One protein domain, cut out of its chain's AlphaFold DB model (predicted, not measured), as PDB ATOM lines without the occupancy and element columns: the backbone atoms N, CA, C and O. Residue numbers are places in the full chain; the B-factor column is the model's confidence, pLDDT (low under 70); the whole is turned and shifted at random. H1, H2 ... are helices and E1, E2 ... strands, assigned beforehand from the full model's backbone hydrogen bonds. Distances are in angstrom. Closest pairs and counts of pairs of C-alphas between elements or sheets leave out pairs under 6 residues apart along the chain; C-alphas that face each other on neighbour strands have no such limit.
ATOM      1  N   ALA A  66      26.170 -15.660  54.902       90.12
ATOM      2  CA  ALA A  66      25.483 -16.122  53.695       90.12
ATOM      3  C   ALA A  66      25.599 -15.119  52.531       90.12
ATOM      4  O   ALA A  66      25.813 -15.525  51.386       90.12
ATOM      5  N   ILE A  67      25.530 -13.812  52.809       89.00
ATOM      6  CA  ILE A  67      25.726 -12.758  51.800       89.00
ATOM      7  C   ILE A  67      27.160 -12.777  51.244       89.00
ATOM      8  O   ILE A  67      27.342 -12.630  50.031       89.00
ATOM      9  N   GLU A  68      28.185 -12.977  52.077       90.50
ATOM     10  CA  GLU A  68      29.573 -13.101  51.603       90.50
ATOM     11  C   GLU A  68      29.749 -14.318  50.677       90.50
ATOM     12  O   GLU A  68      30.296 -14.189  49.576       90.50
ATOM     13  N   LEU A  69      29.205 -15.475  51.069       91.38
ATOM     14  CA  LEU A  69      29.275 -16.717  50.293       91.38
ATOM     15  C   LEU A  69      28.531 -16.614  48.948       91.38
ATOM     16  O   LEU A  69      29.041 -17.077  47.925       91.38
ATOM     17  N   LEU A  70      27.379 -15.934  48.894       88.69
ATOM     18  CA  LEU A  70      26.691 -15.631  47.629       88.69
ATOM     19  C   LEU A  70      27.568 -14.791  46.687       88.69
ATOM     20  O   LEU A  70      27.706 -15.118  45.508       88.69
ATOM     21  N   ASN A  71      28.223 -13.749  47.209       87.69
ATOM     22  CA  ASN A  71      29.146 -12.901  46.444       87.69
ATOM     23  C   ASN A  71      30.426 -13.634  45.994       87.69
ATOM     24  O   ASN A  71      31.148 -13.153  45.110       87.69
ATOM     25  N   GLN A  72      30.753 -14.773  46.605       87.50
ATOM     26  CA  GLN A  72      31.788 -15.686  46.125       87.50
ATOM     27  C   GLN A  72      31.254 -16.556  44.978       87.50
ATOM     28  O   GLN A  72      31.839 -16.537  43.895       87.50
ATOM     29  N   VAL A  73      30.130 -17.252  45.187       88.06
ATOM     30  CA  VAL A  73      29.534 -18.173  44.202       88.06
ATOM     31  C   VAL A  73      29.125 -17.462  42.908       88.06
ATOM     32  O   VAL A  73      29.364 -17.999  41.830       88.06
ATOM     33  N   ALA A  74      28.605 -16.233  42.982       82.94
ATOM     34  CA  ALA A  74      28.164 -15.449  41.820       82.94
ATOM     35  C   ALA A  74      29.278 -15.111  40.798       82.94
ATOM     36  O   ALA A  74      28.990 -14.601  39.716       82.94
ATOM     37  N   LYS A  75      30.551 -15.371  41.125       79.00
ATOM     38  CA  LYS A  75      31.698 -15.200  40.213       79.00
ATOM     39  C   LYS A  75      31.976 -16.440  39.357       79.00
ATOM     40  O   LYS A  75      32.716 -16.343  38.380       79.00
ATOM     41  N   GLU A  76      31.432 -17.597  39.729       78.75
ATOM     42  CA  GLU A  76      31.615 -18.862  39.017       78.75
ATOM     43  C   GLU A  76      30.486 -19.050  37.987       78.75
ATOM     44  O   GLU A  76      29.312 -18.841  38.287       78.75
ATOM     45  N   LYS A  77      30.828 -19.430  36.748       77.19
ATOM     46  CA  LYS A  77      29.824 -19.693  35.705       77.19
ATOM     47  C   LYS A  77      29.201 -21.072  35.909       77.19
ATOM     48  O   LYS A  77      29.929 -22.057  36.017       77.19
ATOM     49  N   LEU A  78      27.873 -21.137  35.905       82.69
ATOM     50  CA  LEU A  78      27.135 -22.399  35.907       82.69
ATOM     51  C   LEU A  78      27.111 -23.019  34.494       82.69
ATOM     52  O   LEU A  78      27.091 -22.276  33.508       82.69
ATOM     53  N   PRO A  79      27.118 -24.359  34.375       85.12
ATOM     54  CA  PRO A  79      26.953 -25.049  33.096       85.12
ATOM     55  C   PRO A  79      25.545 -24.852  32.525       85.12
ATOM     56  O   PRO A  79      24.575 -24.695  33.271       85.12
ATOM     57  N   VAL A  80      25.421 -24.904  31.196       75.50
ATOM     58  CA  VAL A  80      24.150 -24.661  30.489       75.50
ATOM     59  C   VAL A  80      23.525 -25.967  29.994       75.50
ATOM     60  O   VAL A  80      22.317 -26.165  30.166       75.50
ATOM     61  N   THR A  81      24.329 -26.874  29.430       82.19
ATOM     62  CA  THR A  81      23.842 -28.143  28.865       82.19
ATOM     63  C   THR A  81      23.466 -29.155  29.954       82.19
ATOM     64  O   THR A  81      23.958 -29.087  31.080       82.19
ATOM     65  N   ALA A  82      22.580 -30.103  29.632       81.88
ATOM     66  CA  ALA A  82      22.127 -31.121  30.585       81.88
ATOM     67  C   ALA A  82      23.276 -32.032  31.064       81.88
ATOM     68  O   ALA A  82      23.414 -32.269  32.263       81.88
ATOM     69  N   GLU A  83      24.142 -32.467  30.145       84.62
ATOM     70  CA  GLU A  83      25.287 -33.340  30.440       84.62
ATOM     71  C   GLU A  83      26.318 -32.650  31.351       84.62
ATOM     72  O   GLU A  83      26.793 -33.236  32.326       84.62
ATOM     73  N   GLU A  84      26.640 -31.378  31.088       87.25
ATOM     74  CA  GLU A  84      27.545 -30.602  31.945       87.25
ATOM     75  C   GLU A  84      26.922 -30.298  33.315       87.25
ATOM     76  O   GLU A  84      27.639 -30.283  34.318       87.25
ATOM     77  N   LYS A  85      25.600 -30.075  33.384       87.69
ATOM     78  CA  LYS A  85      24.865 -29.877  34.646       87.69
ATOM     79  C   LYS A  85      24.930 -31.113  35.537       87.69
ATOM     80  O   LYS A  85      25.225 -30.963  36.719       87.69
ATOM     81  N   GLU A  86      24.732 -32.311  34.988       88.81
ATOM     82  CA  GLU A  86      24.841 -33.566  35.745       88.81
ATOM     83  C   GLU A  86      26.271 -33.786  36.271       88.81
ATOM     84  O   GLU A  86      26.473 -34.039  37.461       88.81
ATOM     85  N   GLN A  87      27.286 -33.606  35.418       91.00
ATOM     86  CA  GLN A  87      28.690 -33.740  35.822       91.00
ATOM     87  C   GLN A  87      29.086 -32.716  36.897       91.00
ATOM     88  O   GLN A  87      29.759 -33.061  37.872       91.00
ATOM     89  N   PHE A  88      28.653 -31.461  36.747       92.88
ATOM     90  CA  PHE A  88      28.886 -30.406  37.729       92.88
ATOM     91  C   PHE A  88      28.171 -30.706  39.047       92.88
ATOM     92  O   PHE A  88      28.802 -30.617  40.096       92.88
ATOM     93  N   PHE A  89      26.902 -31.123  39.008       94.19
ATOM     94  CA  PHE A  89      26.129 -31.521  40.185       94.19
ATOM     95  C   PHE A  89      26.872 -32.576  41.015       94.19
ATOM     96  O   PHE A  89      27.188 -32.329  42.181       94.19
ATOM     97  N   MET A  90      27.240 -33.703  40.396       93.56
ATOM     98  CA  MET A  90      27.949 -34.795  41.074       93.56
ATOM     99  C   MET A  90      29.298 -34.333  41.645       93.56
ATOM    100  O   MET A  90      29.651 -34.658  42.783       93.56
ATOM    101  N   ALA A  91      30.040 -33.516  40.889       94.62
ATOM    102  CA  ALA A  91      31.315 -32.960  41.335       94.62
ATOM    103  C   ALA A  91      31.172 -31.971  42.506       94.62
ATOM    104  O   ALA A  91      32.091 -31.871  43.320       94.62
ATOM    105  N   GLN A  92      30.067 -31.227  42.598       95.56
ATOM    106  CA  GLN A  92      29.816 -30.292  43.696       95.56
ATOM    107  C   GLN A  92      29.312 -31.006  44.956       95.56
ATOM    108  O   GLN A  92      29.841 -30.739  46.033       95.56
ATOM    109  N   VAL A  93      28.380 -31.961  44.839       95.62
ATOM    110  CA  VAL A  93      27.896 -32.754  45.987       95.62
ATOM    111  C   VAL A  93      29.053 -33.500  46.656       95.62
ATOM    112  O   VAL A  93      29.282 -33.314  47.849       95.62
ATOM    113  N   SER A  94      29.868 -34.228  45.885       94.81
ATOM    114  CA  SER A  94      31.015 -34.979  46.423       94.81
ATOM    115  C   SER A  94      32.050 -34.081  47.129       94.81
ATOM    116  O   SER A  94      32.612 -34.450  48.167       94.81
ATOM    117  N   LYS A  95      32.280 -32.858  46.623       94.81
ATOM    118  CA  LYS A  95      33.118 -31.857  47.307       94.81
ATOM    119  C   LYS A  95      32.462 -31.345  48.591       94.81
ATOM    120  O   LYS A  95      33.153 -31.228  49.599       94.81
ATOM    121  N   GLY A  96      31.159 -31.054  48.568       95.31
ATOM    122  CA  GLY A  96      30.389 -30.600  49.730       95.31
ATOM    123  C   GLY A  96      30.396 -31.616  50.874       95.31
ATOM    124  O   GLY A  96      30.630 -31.245  52.024       95.31
ATOM    125  N   GLU A  97      30.239 -32.901  50.559       95.19
ATOM    126  CA  GLU A  97      30.355 -34.016  51.509       95.19
ATOM    127  C   GLU A  97      31.769 -34.110  52.099       95.19
ATOM    128  O   GLU A  97      31.934 -34.143  53.319       95.19
ATOM    129  N   THR A  98      32.799 -34.066  51.247       95.56
ATOM    130  CA  THR A  98      34.209 -34.113  51.676       95.56
ATOM    131  C   THR A  98      34.568 -32.943  52.600       95.56
ATOM    132  O   THR A  98      35.236 -33.132  53.617       95.56
ATOM    133  N   LEU A  99      34.105 -31.730  52.280       95.44
ATOM    134  CA  LEU A  99      34.322 -30.531  53.095       95.44
ATOM    135  C   LEU A  99      33.510 -30.575  54.399       95.44
ATOM    136  O   LEU A  99      33.999 -30.145  55.439       95.44
ATOM    137  N   SER A 100      32.312 -31.158  54.379       94.00
ATOM    138  CA  SER A 100      31.503 -31.372  55.586       94.00
ATOM    139  C   SER A 100      32.161 -32.373  56.541       94.00
ATOM    140  O   SER A 100      32.196 -32.141  57.747       94.00
ATOM    141  N   ALA A 101      32.765 -33.447  56.018       93.44
ATOM    142  CA  ALA A 101      33.548 -34.408  56.803       93.44
ATOM    143  C   ALA A 101      34.832 -33.802  57.414       93.44
ATOM    144  O   ALA A 101      35.325 -34.303  58.424       93.44
ATOM    145  N   ALA A 102      35.362 -32.710  56.848       92.19
ATOM    146  CA  ALA A 102      36.522 -31.990  57.387       92.19
ATOM    147  C   ALA A 102      36.203 -31.117  58.626       92.19
ATOM    148  O   ALA A 102      37.122 -30.611  59.275       92.19
ATOM    149  N   GLY A 103      34.923 -30.968  58.987       90.06
ATOM    150  CA  GLY A 103      34.482 -30.301  60.214       90.06
ATOM    151  C   GLY A 103      34.324 -28.774  60.112       90.06
ATOM    152  O   GLY A 103      34.420 -28.197  59.026       90.06
ATOM    153  N   PRO A 104      34.080 -28.082  61.248       90.56
ATOM    154  CA  PRO A 104      33.524 -26.723  61.263       90.56
ATOM    155  C   PRO A 104      34.290 -25.656  60.473       90.56
ATOM    156  O   PRO A 104      33.676 -24.728  59.953       90.56
ATOM    157  N   GLY A 105      35.613 -25.789  60.337       89.00
ATOM    158  CA  GLY A 105      36.435 -24.854  59.561       89.00
ATOM    159  C   GLY A 105      36.175 -24.876  58.047       89.00
ATOM    160  O   GLY A 105      36.549 -23.926  57.367       89.00
ATOM    161  N   ALA A 106      35.533 -25.925  57.525       93.00
ATOM    162  CA  ALA A 106      35.231 -26.103  56.104       93.00
ATOM    163  C   ALA A 106      33.729 -25.965  55.769       93.00
ATOM    164  O   ALA A 106      33.359 -25.984  54.596       93.00
ATOM    165  N   TYR A 107      32.857 -25.773  56.769       94.31
ATOM    166  CA  TYR A 107      31.397 -25.731  56.588       94.31
ATOM    167  C   TYR A 107      30.912 -24.609  55.658       94.31
ATOM    168  O   TYR A 107      29.977 -24.817  54.889       94.31
ATOM    169  N   ALA A 108      31.567 -23.446  55.678       93.12
ATOM    170  CA  ALA A 108      31.239 -22.333  54.786       93.12
ATOM    171  C   ALA A 108      31.503 -22.674  53.306       93.12
ATOM    172  O   ALA A 108      30.686 -22.377  52.433       93.12
ATOM    173  N   GLU A 109      32.619 -23.355  53.019       92.75
ATOM    174  CA  GLU A 109      32.909 -23.812  51.660       92.75
ATOM    175  C   GLU A 109      32.003 -24.986  51.269       92.75
ATOM    176  O   GLU A 109      31.488 -25.000  50.153       92.75
ATOM    177  N   ALA A 110      31.727 -25.921  52.186       95.81
ATOM    178  CA  ALA A 110      30.770 -27.006  51.958       95.81
ATOM    179  C   ALA A 110      29.385 -26.473  51.552       95.81
ATOM    180  O   ALA A 110      28.817 -26.935  50.560       95.81
ATOM    181  N   ALA A 111      28.883 -25.450  52.255       95.56
ATOM    182  CA  ALA A 111      27.625 -24.783  51.937       95.56
ATOM    183  C   ALA A 111      27.636 -24.169  50.526       95.56
ATOM    184  O   ALA A 111      26.672 -24.351  49.784       95.56
ATOM    185  N   CYS A 112      28.742 -23.542  50.099       94.00
ATOM    186  CA  CYS A 112      28.880 -23.067  48.716       94.00
ATOM    187  C   CYS A 112      28.726 -24.200  47.695       94.00
ATOM    188  O   CYS A 112      28.033 -24.017  46.697       94.00
ATOM    189  N   ARG A 113      29.343 -25.369  47.926       95.44
ATOM    190  CA  ARG A 113      29.265 -26.504  46.987       95.44
ATOM    191  C   ARG A 113      27.853 -27.093  46.925       95.44
ATOM    192  O   ARG A 113      27.336 -27.295  45.830       95.44
ATOM    193  N   PHE A 114      27.191 -27.286  48.065       95.94
ATOM    194  CA  PHE A 114      25.796 -27.745  48.095       95.94
ATOM    195  C   PHE A 114      24.828 -26.738  47.458       95.94
ATOM    196  O   PHE A 114      23.963 -27.124  46.677       95.94
ATOM    197  N   TYR A 115      25.015 -25.440  47.694       94.69
ATOM    198  CA  TYR A 115      24.236 -24.390  47.034       94.69
ATOM    199  C   TYR A 115      24.478 -24.348  45.507       94.69
ATOM    200  O   TYR A 115      23.536 -24.206  44.729       94.69
ATOM    201  N   GLN A 116      25.721 -24.547  45.050       92.44
ATOM    202  CA  GLN A 116      26.051 -24.672  43.622       92.44
ATOM    203  C   GLN A 116      25.428 -25.916  42.973       92.44
ATOM    204  O   GLN A 116      24.960 -25.836  41.839       92.44
ATOM    205  N   ALA A 117      25.401 -27.050  43.677       93.38
ATOM    206  CA  ALA A 117      24.714 -28.258  43.228       93.38
ATOM    207  C   ALA A 117      23.195 -28.028  43.119       93.38
ATOM    208  O   ALA A 117      22.591 -28.357  42.099       93.38
ATOM    209  N   LEU A 118      22.592 -27.379  44.119       92.19
ATOM    210  CA  LEU A 118      21.171 -27.029  44.128       92.19
ATOM    211  C   LEU A 118      20.762 -26.151  42.936       92.19
ATOM    212  O   LEU A 118      19.678 -26.327  42.390       92.19
ATOM    213  N   LYS A 119      21.646 -25.253  42.481       89.44
ATOM    214  CA  LYS A 119      21.408 -24.375  41.322       89.44
ATOM    215  C   LYS A 119      21.311 -25.086  39.973       89.44
ATOM    216  O   LYS A 119      20.785 -24.495  39.033       89.44
ATOM    217  N   VAL A 120      21.827 -26.309  39.853       88.69
ATOM    218  CA  VAL A 120      21.793 -27.096  38.605       88.69
ATOM    219  C   VAL A 120      20.870 -28.315  38.681       88.69
ATOM    220  O   VAL A 120      20.696 -29.000  37.675       88.69
ATOM    221  N   TYR A 121      20.285 -28.595  39.848       87.56
ATOM    222  CA  TYR A 121      19.441 -29.765  40.064       87.56
ATOM    223  C   TYR A 121      17.988 -29.512  39.604       87.56
ATOM    224  O   TYR A 121      17.433 -28.468  39.949       87.56
ATOM    225  N   PRO A 122      17.337 -30.437  38.865       79.81
ATOM    226  CA  PRO A 122      16.003 -30.196  38.299       79.81
ATOM    227  C   PRO A 122      14.878 -29.965  39.320       79.81
ATOM    228  O   PRO A 122      13.962 -29.199  39.038       79.81
ATOM    229  N   ASN A 123      14.932 -30.612  40.491       81.19
ATOM    230  CA  ASN A 123      13.893 -30.532  41.523       81.19
ATOM    231  C   ASN A 123      14.479 -30.061  42.872       81.19
ATOM    232  O   ASN A 123      14.812 -30.882  43.730       81.19
ATOM    233  N   PRO A 124      14.657 -28.746  43.092       85.06
ATOM    234  CA  PRO A 124      15.381 -28.247  44.260       85.06
ATOM    235  C   PRO A 124      14.732 -28.620  45.603       85.06
ATOM    236  O   PRO A 124      15.444 -28.739  46.597       85.06
ATOM    237  N   ILE A 125      13.415 -28.855  45.647       85.94
ATOM    238  CA  ILE A 125      12.695 -29.230  46.877       85.94
ATOM    239  C   ILE A 125      13.143 -30.614  47.364       85.94
ATOM    240  O   ILE A 125      13.481 -30.780  48.535       85.94
ATOM    241  N   GLU A 126      13.216 -31.596  46.461       89.25
ATOM    242  CA  GLU A 126      13.701 -32.948  46.768       89.25
ATOM    243  C   GLU A 126      15.129 -32.917  47.330       89.25
ATOM    244  O   GLU A 126      15.420 -33.533  48.357       89.25
ATOM    245  N   LEU A 127      16.011 -32.136  46.705       91.81
ATOM    246  CA  LEU A 127      17.404 -32.032  47.126       91.81
ATOM    247  C   LEU A 127      17.571 -31.327  48.481       91.81
ATOM    248  O   LEU A 127      18.409 -31.746  49.279       91.81
ATOM    249  N   VAL A 128      16.749 -30.318  48.787       92.44
ATOM    250  CA  VAL A 128      16.701 -29.696  50.124       92.44
ATOM    251  C   VAL A 128      16.285 -30.720  51.189       92.44
ATOM    252  O   VAL A 128      16.928 -30.792  52.236       92.44
ATOM    253  N   MET A 129      15.290 -31.571  50.908       91.75
ATOM    254  CA  MET A 129      14.867 -32.648  51.820       91.75
ATOM    255  C   MET A 129      15.948 -33.721  52.027       91.75
ATOM    256  O   MET A 129      16.024 -34.323  53.102       91.75
ATOM    257  N   ILE A 130      16.797 -33.966  51.022       93.25
ATOM    258  CA  ILE A 130      17.987 -34.817  51.160       93.25
ATOM    259  C   ILE A 130      19.017 -34.118  52.056       93.25
ATOM    260  O   ILE A 130      19.440 -34.701  53.054       93.25
ATOM    261  N   TYR A 131      19.376 -32.862  51.766       94.94
ATOM    262  CA  TYR A 131      20.374 -32.114  52.539       94.94
ATOM    263  C   TYR A 131      20.000 -31.955  54.015       94.94
ATOM    264  O   TYR A 131      20.882 -32.074  54.866       94.94
ATOM    265  N   GLN A 132      18.716 -31.770  54.332       94.44
ATOM    266  CA  GLN A 132      18.220 -31.719  55.713       94.44
ATOM    267  C   GLN A 132      18.562 -32.991  56.513       94.44
ATOM    268  O   GLN A 132      18.743 -32.926  57.726       94.44
ATOM    269  N   LYS A 133      18.652 -34.148  55.842       93.69
ATOM    270  CA  LYS A 133      18.922 -35.457  56.460       93.69
ATOM    271  C   LYS A 133      20.391 -35.875  56.389       93.69
ATOM    272  O   LYS A 133      20.825 -36.658  57.229       93.69
ATOM    273  N   THR A 134      21.138 -35.417  55.382       93.00
ATOM    274  CA  THR A 134      22.508 -35.892  55.106       93.00
ATOM    275  C   THR A 134      23.614 -34.896  55.446       93.00
ATOM    276  O   THR A 134      24.760 -35.314  55.610       93.00
ATOM    277  N   THR A 135      23.314 -33.598  55.565       94.56
ATOM    278  CA  THR A 135      24.326 -32.563  55.842       94.56
ATOM    279  C   THR A 135      24.309 -32.117  57.309       94.56
ATOM    280  O   THR A 135      23.257 -32.150  57.947       94.56
ATOM    281  N   PRO A 136      25.451 -31.683  57.883       95.31
ATOM    282  CA  PRO A 136      25.474 -31.132  59.235       95.31
ATOM    283  C   PRO A 136      24.569 -29.899  59.355       95.31
ATOM    284  O   PRO A 136      24.614 -29.014  58.500       95.31
ATOM    285  N   GLU A 137      23.822 -29.787  60.454       93.38
ATOM    286  CA  GLU A 137      22.862 -28.695  60.684       93.38
ATOM    287  C   GLU A 137      23.429 -27.275  60.418       93.38
ATOM    288  O   GLU A 137      22.731 -26.480  59.781       93.38
ATOM    289  N   PRO A 138      24.682 -26.918  60.791       92.62
ATOM    290  CA  PRO A 138      25.236 -25.599  60.467       92.62
ATOM    291  C   PRO A 138      25.449 -25.371  58.961       92.62
ATOM    292  O   PRO A 138      25.300 -24.247  58.489       92.62
ATOM    293  N   VAL A 139      25.771 -26.426  58.201       94.56
ATOM    294  CA  VAL A 139      25.913 -26.369  56.737       94.56
ATOM    295  C   VAL A 139      24.536 -26.192  56.100       94.56
ATOM    296  O   VAL A 139      24.364 -25.302  55.271       94.56
ATOM    297  N   PHE A 140      23.539 -26.966  56.542       94.88
ATOM    298  CA  PHE A 140      22.159 -26.838  56.071       94.88
ATOM    299  C   PHE A 140      21.594 -25.432  56.329       94.88
ATOM    300  O   PHE A 140      21.082 -24.793  55.409       94.88
ATOM    301  N   LYS A 141      21.764 -24.895  57.547       93.25
ATOM    302  CA  LYS A 141      21.352 -23.524  57.901       93.25
ATOM    303  C   LYS A 141      22.023 -22.466  57.020       93.25
ATOM    304  O   LYS A 141      21.348 -21.525  56.607       93.25
ATOM    305  N   LEU A 142      23.309 -22.625  56.689       93.75
ATOM    306  CA  LEU A 142      24.003 -21.729  55.758       93.75
ATOM    307  C   LEU A 142      23.441 -21.824  54.333       93.75
ATOM    308  O   LEU A 142      23.166 -20.784  53.744       93.75
ATOM    309  N   VAL A 143      23.198 -23.028  53.798       94.00
ATOM    310  CA  VAL A 143      22.588 -23.208  52.462       94.00
ATOM    311  C   VAL A 143      21.201 -22.561  52.398       94.00
ATOM    312  O   VAL A 143      20.931 -21.789  51.479       94.00
ATOM    313  N   MET A 144      20.347 -22.798  53.397       93.00
ATOM    314  CA  MET A 144      19.012 -22.193  53.465       93.00
ATOM    315  C   MET A 144      19.074 -20.665  53.622       93.00
ATOM    316  O   MET A 144      18.294 -19.951  52.991       93.00
ATOM    317  N   SER A 145      20.029 -20.143  54.399       92.06
ATOM    318  CA  SER A 145      20.259 -18.697  54.511       92.06
ATOM    319  C   SER A 145      20.745 -18.093  53.187       92.06
ATOM    320  O   SER A 145      20.249 -17.045  52.784       92.06
ATOM    321  N   MET A 146      21.630 -18.775  52.447       93.06
ATOM    322  CA  MET A 146      22.056 -18.357  51.104       93.06
ATOM    323  C   MET A 146      20.878 -18.316  50.122       93.06
ATOM    324  O   MET A 146      20.721 -17.323  49.419       93.06
ATOM    325  N   MET A 147      20.001 -19.327  50.112       90.88
ATOM    326  CA  MET A 147      18.777 -19.299  49.295       90.88
ATOM    327  C   MET A 147      17.875 -18.110  49.656       90.88
ATOM    328  O   MET A 147      17.457 -17.356  48.779       90.88
ATOM    329  N   ALA A 148      17.606 -17.902  50.948       88.69
ATOM    330  CA  ALA A 148      16.759 -16.804  51.412       88.69
ATOM    331  C   ALA A 148      17.361 -15.423  51.090       88.69
ATOM    332  O   ALA A 148      16.644 -14.514  50.673       88.69
ATOM    333  N   GLN A 149      18.677 -15.258  51.248       88.62
ATOM    334  CA  GLN A 149      19.376 -14.010  50.930       88.62
ATOM    335  C   GLN A 149      19.442 -13.744  49.423       88.62
ATOM    336  O   GLN A 149      19.310 -12.592  49.020       88.62
ATOM    337  N   GLU A 150      19.576 -14.768  48.579       88.50
ATOM    338  CA  GLU A 150      19.486 -14.599  47.126       88.50
ATOM    339  C   GLU A 150      18.082 -14.136  46.713       88.50
ATOM    340  O   GLU A 150      17.958 -13.153  45.981       88.50
ATOM    341  N   VAL A 151      17.026 -14.777  47.231       85.25
ATOM    342  CA  VAL A 151      15.635 -14.365  46.976       85.25
ATOM    343  C   VAL A 151      15.415 -12.916  47.418       85.25
ATOM    344  O   VAL A 151      14.902 -12.123  46.631       85.25
ATOM    345  N   ARG A 152      15.886 -12.523  48.610       85.81
ATOM    346  CA  ARG A 152      15.821 -11.131  49.094       85.81
ATOM    347  C   ARG A 152      16.599 -10.153  48.208       85.81
ATOM    348  O   ARG A 152      16.099  -9.070  47.916       85.81
ATOM    349  N   GLN A 153      17.801 -10.512  47.749       85.31
ATOM    350  CA  GLN A 153      18.597  -9.676  46.838       85.31
ATOM    351  C   GLN A 153      17.904  -9.507  45.479       85.31
ATOM    352  O   GLN A 153      17.835  -8.386  44.968       85.31
ATOM    353  N   LYS A 154      17.333 -10.585  44.928       85.38
ATOM    354  CA  LYS A 154      16.516 -10.548  43.709       85.38
ATOM    355  C   LYS A 154      15.278  -9.666  43.915       85.38
ATOM    356  O   LYS A 154      15.025  -8.755  43.139       85.38
ATOM    357  N   GLN A 155      14.539  -9.852  45.008       83.69
ATOM    358  CA  GLN A 155      13.379  -9.022  45.348       83.69
ATOM    359  C   GLN A 155      13.737  -7.531  45.460       83.69
ATOM    360  O   GLN A 155      13.001  -6.694  44.936       83.69
ATOM    361  N   ALA A 156      14.870  -7.200  46.087       83.25
ATOM    362  CA  ALA A 156      15.330  -5.825  46.268       83.25
ATOM    363  C   ALA A 156      15.736  -5.135  44.952       83.25
ATOM    364  O   ALA A 156      15.448  -3.951  44.786       83.25
ATOM    365  N   ARG A 157      16.359  -5.869  44.016       86.88
ATOM    366  CA  ARG A 157      16.805  -5.347  42.709       86.88
ATOM    367  C   ARG A 157      15.665  -5.121  41.709       86.88
ATOM    368  O   ARG A 157      15.864  -4.423  40.719       86.88
ATOM    369  N   TYR A 158      14.465  -5.650  41.962       89.25
ATOM    370  CA  TYR A 158      13.329  -5.582  41.034       89.25
ATOM    371  C   TYR A 158      13.105  -4.182  40.431       89.25
ATOM    372  O   TYR A 158      13.035  -4.047  39.213       89.25
ATOM    373  N   PHE A 159      13.069  -3.127  41.253       89.12
ATOM    374  CA  PHE A 159      12.816  -1.753  40.783       89.12
ATOM    375  C   PHE A 159      14.039  -1.051  40.152       89.12
ATOM    376  O   PHE A 159      13.897   0.052  39.631       89.12
ATOM    377  N   ASP A 160      15.223  -1.675  40.166       87.75
ATOM    378  CA  ASP A 160      16.407  -1.194  39.434       87.75
ATOM    379  C   ASP A 160      16.399  -1.653  37.958       87.75
ATOM    380  O   ASP A 160      17.121  -1.098  37.120       87.75
ATOM    381  N   VAL A 161      15.603  -2.689  37.648       89.00
ATOM    382  CA  VAL A 161      15.495  -3.338  36.328       89.00
ATOM    383  C   VAL A 161      14.104  -3.148  35.712       89.00
ATOM    384  O   VAL A 161      13.996  -2.995  34.496       89.00
ATOM    385  N   PHE A 162      13.051  -3.120  36.536       92.19
ATOM    386  CA  PHE A 162      11.667  -2.897  36.125       92.19
ATOM    387  C   PHE A 162      11.162  -1.503  36.553       92.19
ATOM    388  O   PHE A 162      11.246  -1.164  37.737       92.19
ATOM    389  N   PRO A 163      10.546  -0.714  35.649       94.88
ATOM    390  CA  PRO A 163      10.260  -1.023  34.245       94.88
ATOM    391  C   PRO A 163      11.508  -1.031  33.343       94.88
ATOM    392  O   PRO A 163      12.491  -0.355  33.660       94.88
ATOM    393  N   PRO A 164      11.464  -1.737  32.195       93.56
ATOM    394  CA  PRO A 164      12.526  -1.697  31.194       93.56
ATOM    395  C   PRO A 164      12.867  -0.265  30.746       93.56
ATOM    396  O   PRO A 164      11.996   0.594  30.592       93.56
ATOM    397  N   LYS A 165      14.161   0.020  30.556       92.62
ATOM    398  CA  LYS A 165      14.677   1.397  30.384       92.62
ATOM    399  C   LYS A 165      14.198   2.086  29.101       92.62
ATOM    400  O   LYS A 165      14.109   3.313  29.075       92.62
ATOM    401  N   ASP A 166      13.869   1.315  28.068       94.31
ATOM    402  CA  ASP A 166      13.255   1.765  26.813       94.31
ATOM    403  C   ASP A 166      11.853   2.363  27.015       94.31
ATOM    404  O   ASP A 166      11.460   3.259  26.267       94.31
ATOM    405  N   LYS A 167      11.140   1.957  28.077       96.50
ATOM    406  CA  LYS A 167       9.815   2.480  28.449       96.50
ATOM    407  C   LYS A 167       9.868   3.896  29.031       96.50
ATOM    408  O   LYS A 167       8.831   4.495  29.285       96.50
ATOM    409  N   ASN A 168      11.065   4.464  29.215       97.50
ATOM    410  CA  ASN A 168      11.287   5.849  29.650       97.50
ATOM    411  C   ASN A 168      10.655   6.212  31.013       97.50
ATOM    412  O   ASN A 168      10.409   7.389  31.296       97.50
ATOM    413  N   VAL A 169      10.407   5.213  31.864       97.56
ATOM    414  CA  VAL A 169       9.772   5.367  33.178       97.56
ATOM    415  C   VAL A 169      10.494   4.557  34.251       97.56
ATOM    416  O   VAL A 169      11.140   3.556  33.960       97.56
ATOM    417  N   GLU A 170      10.391   5.001  35.500       96.69
ATOM    418  CA  GLU A 170      10.987   4.351  36.672       96.69
ATOM    419  C   GLU A 170      10.025   4.405  37.869       96.69
ATOM    420  O   GLU A 170       9.271   5.368  38.029       96.69
ATOM    421  N   ILE A 171      10.035   3.380  38.727       94.56
ATOM    422  CA  ILE A 171       9.170   3.317  39.917       94.56
ATOM    423  C   ILE A 171       9.964   3.770  41.147       94.56
ATOM    424  O   ILE A 171      11.047   3.257  41.420       94.56
ATOM    425  N   LYS A 172       9.424   4.719  41.926       90.81
ATOM    426  CA  LYS A 172      10.089   5.259  43.129       90.81
ATOM    427  C   LYS A 172       9.168   5.329  44.341       90.81
ATOM    428  O   LYS A 172       7.988   5.660  44.230       90.81
TER     429      LYS A 172
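Overview. This is residues 66 to 172 of the 651 residues of the protein "MAS20-domain-containing protein" of Linderina pennispora (UniProt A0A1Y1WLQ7). The first part of the long helix H5 crosses the helical hairpin of H2 and H3, with H1 packed on H3 and H5; H5 then runs on as an arm to the short strand E1. The printed part has 107 residues, mostly helix, in the order H1, H2, H3, H4, H5, E1. It is loose, radius of gyration of the C-alphas 16.1 A, spanning 53 by 30 by 24 A.

Arrangement. H5, residues 137 to 161, touches H3, residues 104 to 118, at a steep 53 degrees; closest C-alphas are Ala 111 and Val 143, 5.3 A. H2, residues 82 to 101, and H3 form a hairpin; closest C-alphas are Gly 96 and Ala 110, 4.2 A. H1, residues 66 to 73, touches H5; closest C-alphas are Ala 66 and Met 146, 4.8 A. H4, residues 124 to 134, is close to H5 but not clearly touching; closest C-alphas are Gln 132 and Phe 140, 6.3 A. O i to N i+4 pairs are within hydrogen-bond range throughout H1 and H2, and in 9 of 11 in H3, 6 of 7 in H4 and 18 of 21 in H5.

Along the chain. H5 runs 35.9 A from C-alpha 137 at (22.862, -28.695, 60.684), with a kink of 25 degrees near residue 155. E1, residues 169 to 172, pairs with no named strand and ends at (10.089, 5.259, 43.129).

Size, cuts and confidence. The printed part has no cut, no long link and no residue under pLDDT 70.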